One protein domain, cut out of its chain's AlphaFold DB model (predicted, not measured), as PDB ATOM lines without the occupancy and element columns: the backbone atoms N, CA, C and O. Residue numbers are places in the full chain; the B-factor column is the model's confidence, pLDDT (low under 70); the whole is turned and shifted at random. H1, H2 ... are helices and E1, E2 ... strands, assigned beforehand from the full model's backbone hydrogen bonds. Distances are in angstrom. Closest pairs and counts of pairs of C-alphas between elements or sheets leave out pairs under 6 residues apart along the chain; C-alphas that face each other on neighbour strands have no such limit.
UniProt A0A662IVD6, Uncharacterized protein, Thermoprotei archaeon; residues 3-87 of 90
ATOM      1  N   GLU A   3     348.335 370.213 402.843       94.19
ATOM      2  CA  GLU A   3     349.201 369.313 402.082       94.19
ATOM      3  C   GLU A   3     350.235 370.105 401.277       94.19
ATOM      4  O   GLU A   3     349.969 371.220 400.827       94.19
ATOM      5  N   ILE A   4     351.412 369.517 401.055       93.69
ATOM      6  CA  ILE A   4     352.397 370.037 400.103       93.69
ATOM      7  C   ILE A   4     352.427 369.089 398.913       93.69
ATOM      8  O   ILE A   4     352.678 367.897 399.080       93.69
ATOM      9  N   LYS A   5     352.178 369.621 397.717       94.69
ATOM     10  CA  LYS A   5     352.137 368.849 396.470       94.69
ATOM     11  C   LYS A   5     352.997 369.517 395.409       94.69
ATOM     12  O   LYS A   5     353.023 370.741 395.300       94.69
ATOM     13  N   ARG A   6     353.699 368.731 394.598       92.25
ATOM     14  CA  ARG A   6     354.374 369.246 393.397       92.25
ATOM     15  C   ARG A   6     353.343 369.624 392.344       92.25
ATOM     16  O   ARG A   6     352.275 369.025 392.270       92.25
ATOM     17  N   ILE A   7     353.702 370.553 391.462       91.75
ATOM     18  CA  ILE A   7     352.803 371.016 390.392       91.75
ATOM     19  C   ILE A   7     352.199 369.860 389.564       91.75
ATOM     20  O   ILE A   7     350.998 369.845 389.306       91.75
ATOM     21  N   HIS A   8     352.999 368.839 389.234       87.88
ATOM     22  CA  HIS A   8     352.553 367.654 388.487       87.88
ATOM     23  C   HIS A   8     351.662 366.699 389.294       87.88
ATOM     24  O   HIS A   8     350.919 365.920 388.710       87.88
ATOM     25  N   GLU A   9     351.709 366.743 390.625       88.69
ATOM     26  CA  GLU A   9     350.835 365.932 391.484       88.69
ATOM     27  C   GLU A   9     349.434 366.550 391.588       88.69
ATOM     28  O   GLU A   9     348.459 365.828 391.762       88.69
ATOM     29  N   ILE A  10     349.326 367.875 391.426       86.19
ATOM     30  CA  ILE A  10     348.054 368.619 391.426       86.19
ATOM     31  C   ILE A  10     347.434 368.612 390.029       86.19
ATOM     32  O   ILE A  10     346.268 368.268 389.857       86.19
ATOM     33  N   GLY A  11     348.231 368.956 389.012       78.69
ATOM     34  CA  GLY A  11     347.786 368.939 387.619       78.69
ATOM     35  C   GLY A  11     347.576 367.517 387.088       78.69
ATOM     36  O   GLY A  11     346.872 367.308 386.102       78.69
ATOM     37  N   GLY A  12     348.160 366.508 387.734       83.19
ATOM     38  CA  GLY A  12     348.229 365.159 387.191       83.19
ATOM     39  C   GLY A  12     349.096 365.093 385.928       83.19
ATOM     40  O   GLY A  12     349.889 365.985 385.625       83.19
ATOM     41  N   TRP A  13     348.936 364.015 385.162       79.44
ATOM     42  CA  TRP A  13     349.793 363.710 384.006       79.44
ATOM     43  C   TRP A  13     349.442 364.490 382.730       79.44
ATOM     44  O   TRP A  13     350.201 364.463 381.764       79.44
ATOM     45  N   SER A  14     348.297 365.179 382.701       88.69
ATOM     46  CA  SER A  14     347.868 365.947 381.530       88.69
ATOM     47  C   SER A  14     348.514 367.326 381.518       88.69
ATOM     48  O   SER A  14     348.314 368.119 382.439       88.69
ATOM     49  N   TRP A  15     349.206 367.648 380.423       85.81
ATOM     50  CA  TRP A  15     349.813 368.964 380.218       85.81
ATOM     51  C   TRP A  15     348.817 370.114 380.417       85.81
ATOM     52  O   TRP A  15     349.140 371.095 381.079       85.81
ATOM     53  N   SER A  16     347.579 369.967 379.925       88.50
ATOM     54  CA  SER A  16     346.534 370.991 380.077       88.50
ATOM     55  C   SER A  16     346.276 371.332 381.542       88.50
ATOM     56  O   SER A  16     346.186 372.501 381.895       88.50
ATOM     57  N   ARG A  17     346.200 370.317 382.406       91.19
ATOM     58  CA  ARG A  17     345.917 370.521 383.826       91.19
ATOM     59  C   ARG A  17     347.120 371.062 384.590       91.19
ATOM     60  O   ARG A  17     346.950 371.859 385.504       91.19
ATOM     61  N   VAL A  18     348.337 370.682 384.204       92.50
ATOM     62  CA  VAL A  18     349.561 371.291 384.752       92.50
ATOM     63  C   VAL A  18     349.607 372.786 384.420       92.50
ATOM     64  O   VAL A  18     349.945 373.592 385.285       92.50
ATOM     65  N   ILE A  19     349.212 373.169 383.202       94.56
ATOM     66  CA  ILE A  19     349.104 374.578 382.803       94.56
ATOM     67  C   ILE A  19     348.016 375.316 383.593       94.56
ATOM     68  O   ILE A  19     348.227 376.470 383.961       94.56
ATOM     69  N   ASP A  20     346.890 374.678 383.912       94.38
ATOM     70  CA  ASP A  20     345.861 375.292 384.764       94.38
ATOM     71  C   ASP A  20     346.398 375.599 386.169       94.38
ATOM     72  O   ASP A  20     346.270 376.727 386.647       94.38
ATOM     73  N   VAL A  21     347.137 374.665 386.772       95.00
ATOM     74  CA  VAL A  21     347.827 374.907 388.051       95.00
ATOM     75  C   VAL A  21     348.880 376.013 387.917       95.00
ATOM     76  O   VAL A  21     349.004 376.878 388.784       95.00
ATOM     77  N   ALA A  22     349.630 376.041 386.813       96.12
ATOM     78  CA  ALA A  22     350.596 377.103 386.545       96.12
ATOM     79  C   ALA A  22     349.923 378.485 386.443       96.12
ATOM     80  O   ALA A  22     350.457 379.471 386.957       96.12
ATOM     81  N   ARG A  23     348.725 378.572 385.852       96.88
ATOM     82  CA  ARG A  23     347.919 379.806 385.811       96.88
ATOM     83  C   ARG A  23     347.526 380.263 387.210       96.88
ATOM     84  O   ARG A  23     347.641 381.453 387.500       96.88
ATOM     85  N   GLU A  24     347.121 379.342 388.081       96.56
ATOM     86  CA  GLU A  24     346.806 379.652 389.478       96.56
ATOM     87  C   GLU A  24     348.026 380.179 390.242       96.56
ATOM     88  O   GLU A  24     347.939 381.214 390.903       96.56
ATOM     89  N   ILE A  25     349.186 379.537 390.090       96.50
ATOM     90  CA  ILE A  25     350.448 379.995 390.691       96.50
ATOM     91  C   ILE A  25     350.821 381.392 390.172       96.50
ATOM     92  O   ILE A  25     351.177 382.279 390.952       96.50
ATOM     93  N   TYR A  26     350.728 381.612 388.858       96.12
ATOM     94  CA  TYR A  26     351.046 382.898 388.238       96.12
ATOM     95  C   TYR A  26     350.130 384.014 388.754       96.12
ATOM     96  O   TYR A  26     350.594 385.113 389.079       96.12
ATOM     97  N   LYS A  27     348.831 383.719 388.886       95.81
ATOM     98  CA  LYS A  27     347.839 384.616 389.485       95.81
ATOM     99  C   LYS A  27     348.168 384.910 390.950       95.81
ATOM    100  O   LYS A  27     348.215 386.079 391.327       95.81
ATOM    101  N   LEU A  28     348.499 383.886 391.740       96.06
ATOM    102  CA  LEU A  28     348.903 384.032 393.140       96.06
ATOM    103  C   LEU A  28     350.106 384.974 393.267       96.06
ATOM    104  O   LEU A  28     350.093 385.882 394.102       96.06
ATOM    105  N   TYR A  29     351.131 384.823 392.424       95.44
ATOM    106  CA  TYR A  29     352.255 385.758 392.412       95.44
ATOM    107  C   TYR A  29     351.816 387.183 392.085       95.44
ATOM    108  O   TYR A  29     352.272 388.112 392.752       95.44
ATOM    109  N   LYS A  30     350.952 387.383 391.081       93.44
ATOM    110  CA  LYS A  30     350.497 388.729 390.700       93.44
ATOM    111  C   LYS A  30     349.723 389.415 391.824       93.44
ATOM    112  O   LYS A  30     349.951 390.590 392.092       93.44
ATOM    113  N   GLU A  31     348.844 388.683 392.496       95.00
ATOM    114  CA  GLU A  31     347.943 389.237 393.511       95.00
ATOM    115  C   GLU A  31     348.632 389.400 394.872       95.00
ATOM    116  O   GLU A  31     348.473 390.415 395.559       95.00
ATOM    117  N   HIS A  32     349.457 388.427 395.263       95.38
ATOM    118  CA  HIS A  32     350.017 388.359 396.612       95.38
ATOM    119  C   HIS A  32     351.536 388.581 396.660       95.38
ATOM    120  O   HIS A  32     352.049 388.965 397.711       95.38
ATOM    121  N   GLY A  33     352.261 388.404 395.556       90.38
ATOM    122  CA  GLY A  33     353.728 388.453 395.508       90.38
ATOM    123  C   GLY A  33     354.354 389.845 395.365       90.38
ATOM    124  O   GLY A  33     355.578 389.946 395.416       90.38
ATOM    125  N   ASN A  34     353.562 390.910 395.193       85.06
ATOM    126  CA  ASN A  34     354.080 392.269 394.981       85.06
ATOM    127  C   ASN A  34     355.089 392.688 396.073       85.06
ATOM    128  O   ASN A  34     354.746 392.683 397.253       85.06
ATOM    129  N   GLY A  35     356.313 393.041 395.667       78.88
ATOM    130  CA  GLY A  35     357.424 393.413 396.555       78.88
ATOM    131  C   GLY A  35     358.223 392.245 397.157       78.88
ATOM    132  O   GLY A  35     359.276 392.487 397.735       78.88
ATOM    133  N   TYR A  36     357.769 390.996 396.996       80.56
ATOM    134  CA  TYR A  36     358.379 389.805 397.615       80.56
ATOM    135  C   TYR A  36     358.817 388.734 396.606       80.56
ATOM    136  O   TYR A  36     359.690 387.925 396.909       80.56
ATOM    137  N   ILE A  37     358.234 388.718 395.403       87.75
ATOM    138  CA  ILE A  37     358.570 387.768 394.338       87.75
ATOM    139  C   ILE A  37     359.207 388.496 393.162       87.75
ATOM    140  O   ILE A  37     358.616 389.398 392.571       87.75
ATOM    141  N   SER A  38     360.402 388.055 392.771       83.62
ATOM    142  CA  SER A  38     361.037 388.499 391.531       83.62
ATOM    143  C   SER A  38     360.321 387.879 390.340       83.62
ATOM    144  O   SER A  38     360.419 386.683 390.156       83.62
ATOM    145  N   PHE A  39     359.663 388.645 389.473       84.94
ATOM    146  CA  PHE A  39     359.063 388.110 388.236       84.94
ATOM    147  C   PHE A  39     360.064 387.910 387.089       84.94
ATOM    148  O   PHE A  39     359.672 387.626 385.957       84.94
ATOM    149  N   LYS A  40     361.368 388.053 387.349       85.19
ATOM    150  CA  LYS A  40     362.391 387.849 386.321       85.19
ATOM    151  C   LYS A  40     362.254 386.435 385.742       85.19
ATOM    152  O   LYS A  40     362.287 385.454 386.483       85.19
ATOM    153  N   GLY A  41     362.077 386.361 384.424       83.44
ATOM    154  CA  GLY A  41     361.899 385.104 383.692       83.44
ATOM    155  C   GLY A  41     360.478 384.528 383.679       83.44
ATOM    156  O   GLY A  41     360.300 383.497 383.050       83.44
ATOM    157  N   LEU A  42     359.482 385.170 384.311       91.25
ATOM    158  CA  LEU A  42     358.075 384.738 384.291       91.25
ATOM    159  C   LEU A  42     357.186 385.777 383.589       91.25
ATOM    160  O   LEU A  42     356.648 386.693 384.217       91.25
ATOM    161  N   LYS A  43     357.021 385.641 382.275       91.56
ATOM    162  CA  LYS A  43     356.162 386.498 381.442       91.56
ATOM    163  C   LYS A  43     354.749 385.939 381.309       91.56
ATOM    164  O   LYS A  43     353.807 386.719 381.188       91.56
ATOM    165  N   ASN A  44     354.602 384.620 381.343       94.69
ATOM    166  CA  ASN A  44     353.329 383.920 381.213       94.69
ATOM    167  C   ASN A  44     353.271 382.694 382.154       94.69
ATOM    168  O   ASN A  44     354.275 382.349 382.782       94.69
ATOM    169  N   PRO A  45     352.095 382.063 382.318       94.62
ATOM    170  CA  PRO A  45     351.953 380.847 383.117       94.62
ATOM    171  C   PRO A  45     352.817 379.677 382.636       94.62
ATOM    172  O   PRO A  45     353.323 378.921 383.456       94.62
ATOM    173  N   GLU A  46     353.018 379.526 381.330       94.19
ATOM    174  CA  GLU A  46     353.812 378.447 380.739       94.19
ATOM    175  C   GLU A  46     355.274 378.493 381.220       94.19
ATOM    176  O   GLU A  46     355.897 377.447 381.416       94.19
ATOM    177  N   ASP A  47     355.806 379.685 381.500       94.56
ATOM    178  CA  ASP A  47     357.154 379.860 382.044       94.56
ATOM    179  C   ASP A  47     357.331 379.182 383.411       94.56
ATOM    180  O   ASP A  47     358.448 378.803 383.742       94.56
ATOM    181  N   ILE A  48     356.269 378.984 384.205       94.75
ATOM    182  CA  ILE A  48     356.338 378.251 385.488       94.75
ATOM    183  C   ILE A  48     356.649 376.769 385.263       94.75
ATOM    184  O   ILE A  48     357.321 376.154 386.083       94.75
ATOM    185  N   VAL A  49     356.171 376.194 384.161       92.69
ATOM    186  CA  VAL A  49     356.381 374.774 383.847       92.69
ATOM    187  C   VAL A  49     357.694 374.563 383.097       92.69
ATOM    188  O   VAL A  49     358.354 373.544 383.278       92.69
ATOM    189  N   ASN A  50     358.077 375.527 382.259       91.75
ATOM    190  CA  ASN A  50     359.209 375.392 381.344       91.75
ATOM    191  C   ASN A  50     360.552 375.850 381.929       91.75
ATOM    192  O   ASN A  50     361.596 375.625 381.314       91.75
ATOM    193  N   ASN A  51     360.552 376.521 383.080       92.88
ATOM    194  CA  ASN A  51     361.788 376.947 383.729       92.88
ATOM    195  C   ASN A  51     362.409 375.805 384.574       92.88
ATOM    196  O   ASN A  51     361.745 374.813 384.868       92.88
ATOM    197  N   PRO A  52     363.694 375.905 384.967       93.69
ATOM    198  CA  PRO A  52     364.381 374.836 385.702       93.69
ATOM    199  C   PRO A  52     364.024 374.747 387.200       93.69
ATOM    200  O   PRO A  52     364.548 373.881 387.907       93.69
ATOM    201  N   GLU A  53     363.185 375.643 387.723       94.56
ATOM    202  CA  GLU A  53     362.753 375.649 389.119       94.56
ATOM    203  C   GLU A  53     361.707 374.546 389.359       94.56
ATOM    204  O   GLU A  53     360.791 374.327 388.568       94.56
ATOM    205  N   ARG A  54     361.802 373.842 390.491       94.56
ATOM    206  CA  ARG A  54     360.779 372.881 390.921       94.56
ATOM    207  C   ARG A  54     359.771 373.565 391.827       94.56
ATOM    208  O   ARG A  54     360.146 374.050 392.895       94.56
ATOM    209  N   TYR A  55     358.507 373.546 391.419       95.81
ATOM    210  CA  TYR A  55     357.402 374.170 392.142       95.81
ATOM    211  C   TYR A  55     356.686 373.182 393.065       95.81
ATOM    212  O   TYR A  55     356.273 372.094 392.652       95.81
ATOM    213  N   TYR A  56     356.501 373.618 394.307       95.81
ATOM    214  CA  TYR A  56     355.744 372.955 395.358       95.81
ATOM    215  C   TYR A  56     354.643 373.904 395.819       95.81
ATOM    216  O   TYR A  56     354.919 375.046 396.185       95.81
ATOM    217  N   CYS A  57     353.402 373.447 395.805       96.75
ATOM    218  CA  CYS A  57     352.256 374.221 396.250       96.75
ATOM    219  C   CYS A  57     351.823 373.755 397.635       96.75
ATOM    220  O   CYS A  57     351.754 372.556 397.910       96.75
ATOM    221  N   LEU A  58     351.498 374.725 398.481       96.62
ATOM    222  CA  LEU A  58     350.792 374.510 399.730       96.62
ATOM    223  C   LEU A  58     349.293 374.528 399.429       96.62
ATOM    224  O   LEU A  58     348.760 375.554 398.998       96.62
ATOM    225  N   VAL A  59     348.642 373.390 399.638       95.69
ATOM    226  CA  VAL A  59     347.232 373.165 399.329       95.69
ATOM    227  C   VAL A  59     346.449 373.037 400.627       95.69
ATOM    228  O   VAL A  59     346.840 372.291 401.527       95.69
ATOM    229  N   LYS A  60     345.340 373.764 400.730       94.88
ATOM    230  CA  LYS A  60     344.393 373.663 401.834       94.88
ATOM    231  C   LYS A  60     342.997 373.496 401.256       94.88
ATOM    232  O   LYS A  60     342.532 374.385 400.564       94.88
ATOM    233  N   ASP A  61     342.346 372.379 401.571       91.94
ATOM    234  CA  ASP A  61     340.968 372.103 401.131       91.94
ATOM    235  C   ASP A  61     340.816 372.256 399.597       91.94
ATOM    236  O   ASP A  61     339.934 372.952 399.107       91.94
ATOM    237  N   ASP A  62     341.750 371.641 398.856       88.00
ATOM    238  CA  ASP A  62     341.909 371.697 397.390       88.00
ATOM    239  C   ASP A  62     342.246 373.075 396.788       88.00
ATOM    240  O   ASP A  62     342.404 373.208 395.575       88.00
ATOM    241  N   GLU A  63     342.467 374.092 397.621       93.00
ATOM    242  CA  GLU A  63     342.888 375.425 397.199       93.00
ATOM    243  C   GLU A  63     344.406 375.614 397.340       93.00
ATOM    244  O   GLU A  63     344.986 375.360 398.399       93.00
ATOM    245  N   ILE A  64     345.068 376.143 396.306       95.88
ATOM    246  CA  ILE A  64     346.469 376.577 396.408       95.88
ATOM    247  C   ILE A  64     346.527 377.888 397.195       95.88
ATOM    248  O   ILE A  64     346.177 378.959 396.696       95.88
ATOM    249  N   ILE A  65     347.018 377.810 398.430       96.94
ATOM    250  CA  ILE A  65     347.176 378.969 399.320       96.94
ATOM    251  C   ILE A  65     348.612 379.499 399.349       96.94
ATOM    252  O   ILE A  65     348.872 380.590 399.860       96.94
ATOM    253  N   GLY A  66     349.555 378.745 398.790       96.62
ATOM    254  CA  GLY A  66     350.956 379.115 398.762       96.62
ATOM    255  C   GLY A  66     351.768 378.325 397.752       96.62
ATOM    256  O   GLY A  66     351.349 377.279 397.266       96.62
ATOM    257  N   VAL A  67     352.953 378.830 397.442       97.25
ATOM    258  CA  VAL A  67     353.884 378.207 396.507       97.25
ATOM    259  C   VAL A  67     355.327 378.508 396.901       97.25
ATOM    260  O   VAL A  67     355.660 379.627 397.298       97.25
ATOM    261  N   GLY A  68     356.181 377.500 396.770       96.06
ATOM    262  CA  GLY A  68     357.632 377.598 396.842       96.06
ATOM    263  C   GLY A  68     358.262 377.035 395.571       96.06
ATOM    264  O   GLY A  68     357.807 376.016 395.054       96.06
ATOM    265  N   ALA A  69     359.307 377.687 395.065       95.88
ATOM    266  CA  ALA A  69     360.066 377.234 393.906       95.88
ATOM    267  C   ALA A  69     361.551 377.107 394.259       95.88
ATOM    268  O   ALA A  69     362.136 378.025 394.840       95.88
ATOM    269  N   VAL A  70     362.158 375.971 393.911       95.44
ATOM    270  CA  VAL A  70     363.558 375.654 394.230       95.44
ATOM    271  C   VAL A  70     364.330 375.339 392.956       95.44
ATOM    272  O   VAL A  70     363.949 374.447 392.199       95.44
ATOM    273  N   LEU A  71     365.453 376.020 392.744       95.25
ATOM    274  CA  LEU A  71     366.410 375.662 391.705       95.25
ATOM    275  C   LEU A  71     367.331 374.562 392.240       95.25
ATOM    276  O   LEU A  71     368.283 374.822 392.973       95.25
ATOM    277  N   MET A  72     367.023 373.315 391.883       93.25
ATOM    278  CA  MET A  72     367.677 372.134 392.461       93.25
ATOM    279  C   MET A  72     369.172 372.051 392.163       93.25
ATOM    280  O   MET A  72     369.922 371.597 393.019       93.25
ATOM    281  N   SER A  73     369.606 372.498 390.981       94.81
ATOM    282  CA  SER A  73     371.024 372.496 390.595       94.81
ATOM    283  C   SER A  73     371.893 373.357 391.512       94.81
ATOM    284  O   SER A  73     373.087 373.111 391.617       94.81
ATOM    285  N   GLU A  74     371.299 374.350 392.180       94.81
ATOM    286  CA  GLU A  74     371.998 375.266 393.085       94.81
ATOM    287  C   GLU A  74     371.561 375.116 394.550       94.81
ATOM    288  O   GLU A  74     372.099 375.797 395.419       94.81
ATOM    289  N   GLY A  75     370.561 374.274 394.837       93.44
ATOM    290  CA  GLY A  75     369.962 374.162 396.169       93.44
ATOM    291  C   GLY A  75     369.331 375.466 396.674       93.44
ATOM    292  O   GLY A  75     369.222 375.664 397.883       93.44
ATOM    293  N   LYS A  76     368.939 376.378 395.773       95.00
ATOM    294  CA  LYS A  76     368.439 377.713 396.133       95.00
ATOM    295  C   LYS A  76     366.925 377.792 396.075       95.00
ATOM    296  O   LYS A  76     366.303 377.389 395.094       95.00
ATOM    297  N   ILE A  77     366.343 378.399 397.105       94.00
ATOM    298  CA  ILE A  77     364.951 378.839 397.079       94.00
ATOM    299  C   ILE A  77     364.885 380.081 396.195       94.00
ATOM    300  O   ILE A  77     365.481 381.110 396.503       94.00
ATOM    301  N   MET A  78     364.165 379.970 395.088       94.25
ATOM    302  CA  MET A  78     364.036 381.044 394.108       94.25
ATOM    303  C   MET A  78     362.844 381.940 394.422       94.25
ATOM    304  O   MET A  78     362.896 383.152 394.208       94.25
ATOM    305  N   ARG A  79     361.742 381.338 394.887       93.50
ATOM    306  CA  ARG A  79     360.449 382.012 395.054       93.50
ATOM    307  C   ARG A  79     359.695 381.406 396.223       93.50
ATOM    308  O   ARG A  79     359.644 380.186 396.345       93.50
ATOM    309  N   VAL A  80     359.064 382.252 397.033       94.62
ATOM    310  CA  VAL A  80     358.090 381.840 398.050       94.62
ATOM    311  C   VAL A  80     356.978 382.872 398.108       94.62
ATOM    312  O   VAL A  80     357.233 384.051 398.339       94.62
ATOM    313  N   CYS A  81     355.736 382.448 397.904       96.06
ATOM    314  CA  CYS A  81     354.587 383.328 398.047       96.06
ATOM    315  C   CYS A  81     353.435 382.599 398.714       96.06
ATOM    316  O   CYS A  81     353.072 381.501 398.309       96.06
ATOM    317  N   ILE A  82     352.836 383.248 399.706       95.81
ATOM    318  CA  ILE A  82     351.637 382.787 400.403       95.81
ATOM    319  C   ILE A  82     350.551 383.846 400.215       95.81
ATOM    320  O   ILE A  82     350.846 385.051 400.266       95.81
ATOM    321  N   LYS A  83     349.304 383.417 400.020       95.81
ATOM    322  CA  LYS A  83     348.127 384.294 400.044       95.81
ATOM    323  C   LYS A  83     348.099 385.122 401.330       95.81
ATOM    324  O   LYS A  83     348.480 384.645 402.397       95.81
ATOM    325  N   ARG A  84     347.728 386.400 401.237       93.75
ATOM    326  CA  ARG A  84     347.969 387.387 402.314       93.75
ATOM    327  C   ARG A  84     347.263 387.008 403.618       93.75
ATOM    328  O   ARG A  84     347.865 387.098 404.680       93.75
ATOM    329  N   GLU A  85     346.041 386.519 403.512       94.88
ATOM    330  CA  GLU A  85     345.158 386.063 404.586       94.88
ATOM    331  C   GLU A  85     345.638 384.781 405.305       94.88
ATOM    332  O   GLU A  85     345.160 384.440 406.393       94.88
ATOM    333  N   TYR A  86     346.628 384.088 404.735       94.50
ATOM    334  CA  TYR A  86     347.250 382.897 405.319       94.50
ATOM    335  C   TYR A  86     348.638 383.162 405.930       94.50
ATOM    336  O   TYR A  86     349.218 382.251 406.513       94.50
ATOM    337  N   ARG A  87     349.170 384.390 405.848       92.94
ATOM    338  CA  ARG A  87     350.497 384.744 406.389       92.94
ATOM    339  C   ARG A  87     350.496 384.882 407.914       92.94
ATOM    340  O   ARG A  87     349.457 385.118 408.523       92.94
TER     341      ARG A  87
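AT A GLANCE: This is residues 3 to 87 of the 90 residues of an uncharacterized protein of Thermoprotei archaeon (UniProt A0A662IVD6). A twisted, four-stranded antiparallel sheet, in the order E1 E2 E3 E4, has one long helix, H2, crossing one face over E3 and E4. Two short helices, H1 and H3, pack on H2, and the opposite face bears no named helix. The 85 printed residues run E1 H1 H2 H3 E2 E3 E4, a mixed class with three named helices and four named strands. The whole is compact, with a radius of gyration of the C-alphas of 11.8 A and spans of 33 by 31 by 23 A.

HOW THE PARTS SIT: Edge strand E1, residues 3 to 6, is the antiparallel neighbour of E2, residues 53 to 60, with N 5 and O 57 within hydrogen-bond range at 3.0 A. H1, residues 7 to 11, touches residues 17 to 22 of H2, residues 15 to 32; the closest C-alphas, of Gly 11 and Val 18, are 4.1 A apart. H2 is on the same face of the sheet as H1, at a height of 9.3 A, and runs across the strands, at 85 degrees to E3, residues 63 to 71, on the local plane. The closest C-alphas of H2 and E3, Ile 25 and Val 67, are 7.0 A apart. H3, residues 46 to 50, touches residues 18 to 26 of H2, closest at the C-alphas of Ala 22 and Ile 48, 6.0 A, and only grazes the sheet with residues 47 to 49. E2, E3 and E4, residues 76 to 82, form a meander, each strand the antiparallel neighbour of the one before, and two hairpins; N 56 and O 68, and N 69 and O 79, are each 2.8 A apart. Every O i to N i+4 pair is within hydrogen-bond range in H1, H2 and H3.

IN THESE COORDINATES: E1 begins at C-alpha 3, (349.201, 369.313, 402.082). H2 is 25.4 A long, E2 22.4 A, E3 24.2 A and E4 18.1 A; E3 bends by 54 degrees at residue 66. E4 ends at C-alpha 82, (351.637, 382.787, 400.403).

THE WHOLE: The C-alphas farthest apart, of Trp 13 and Gly 35, are 33.1 A apart. The link from H2 to H3, residues 33 to 45, is long. The printed part has no cut, and no printed residue is under 70 in pLDDT.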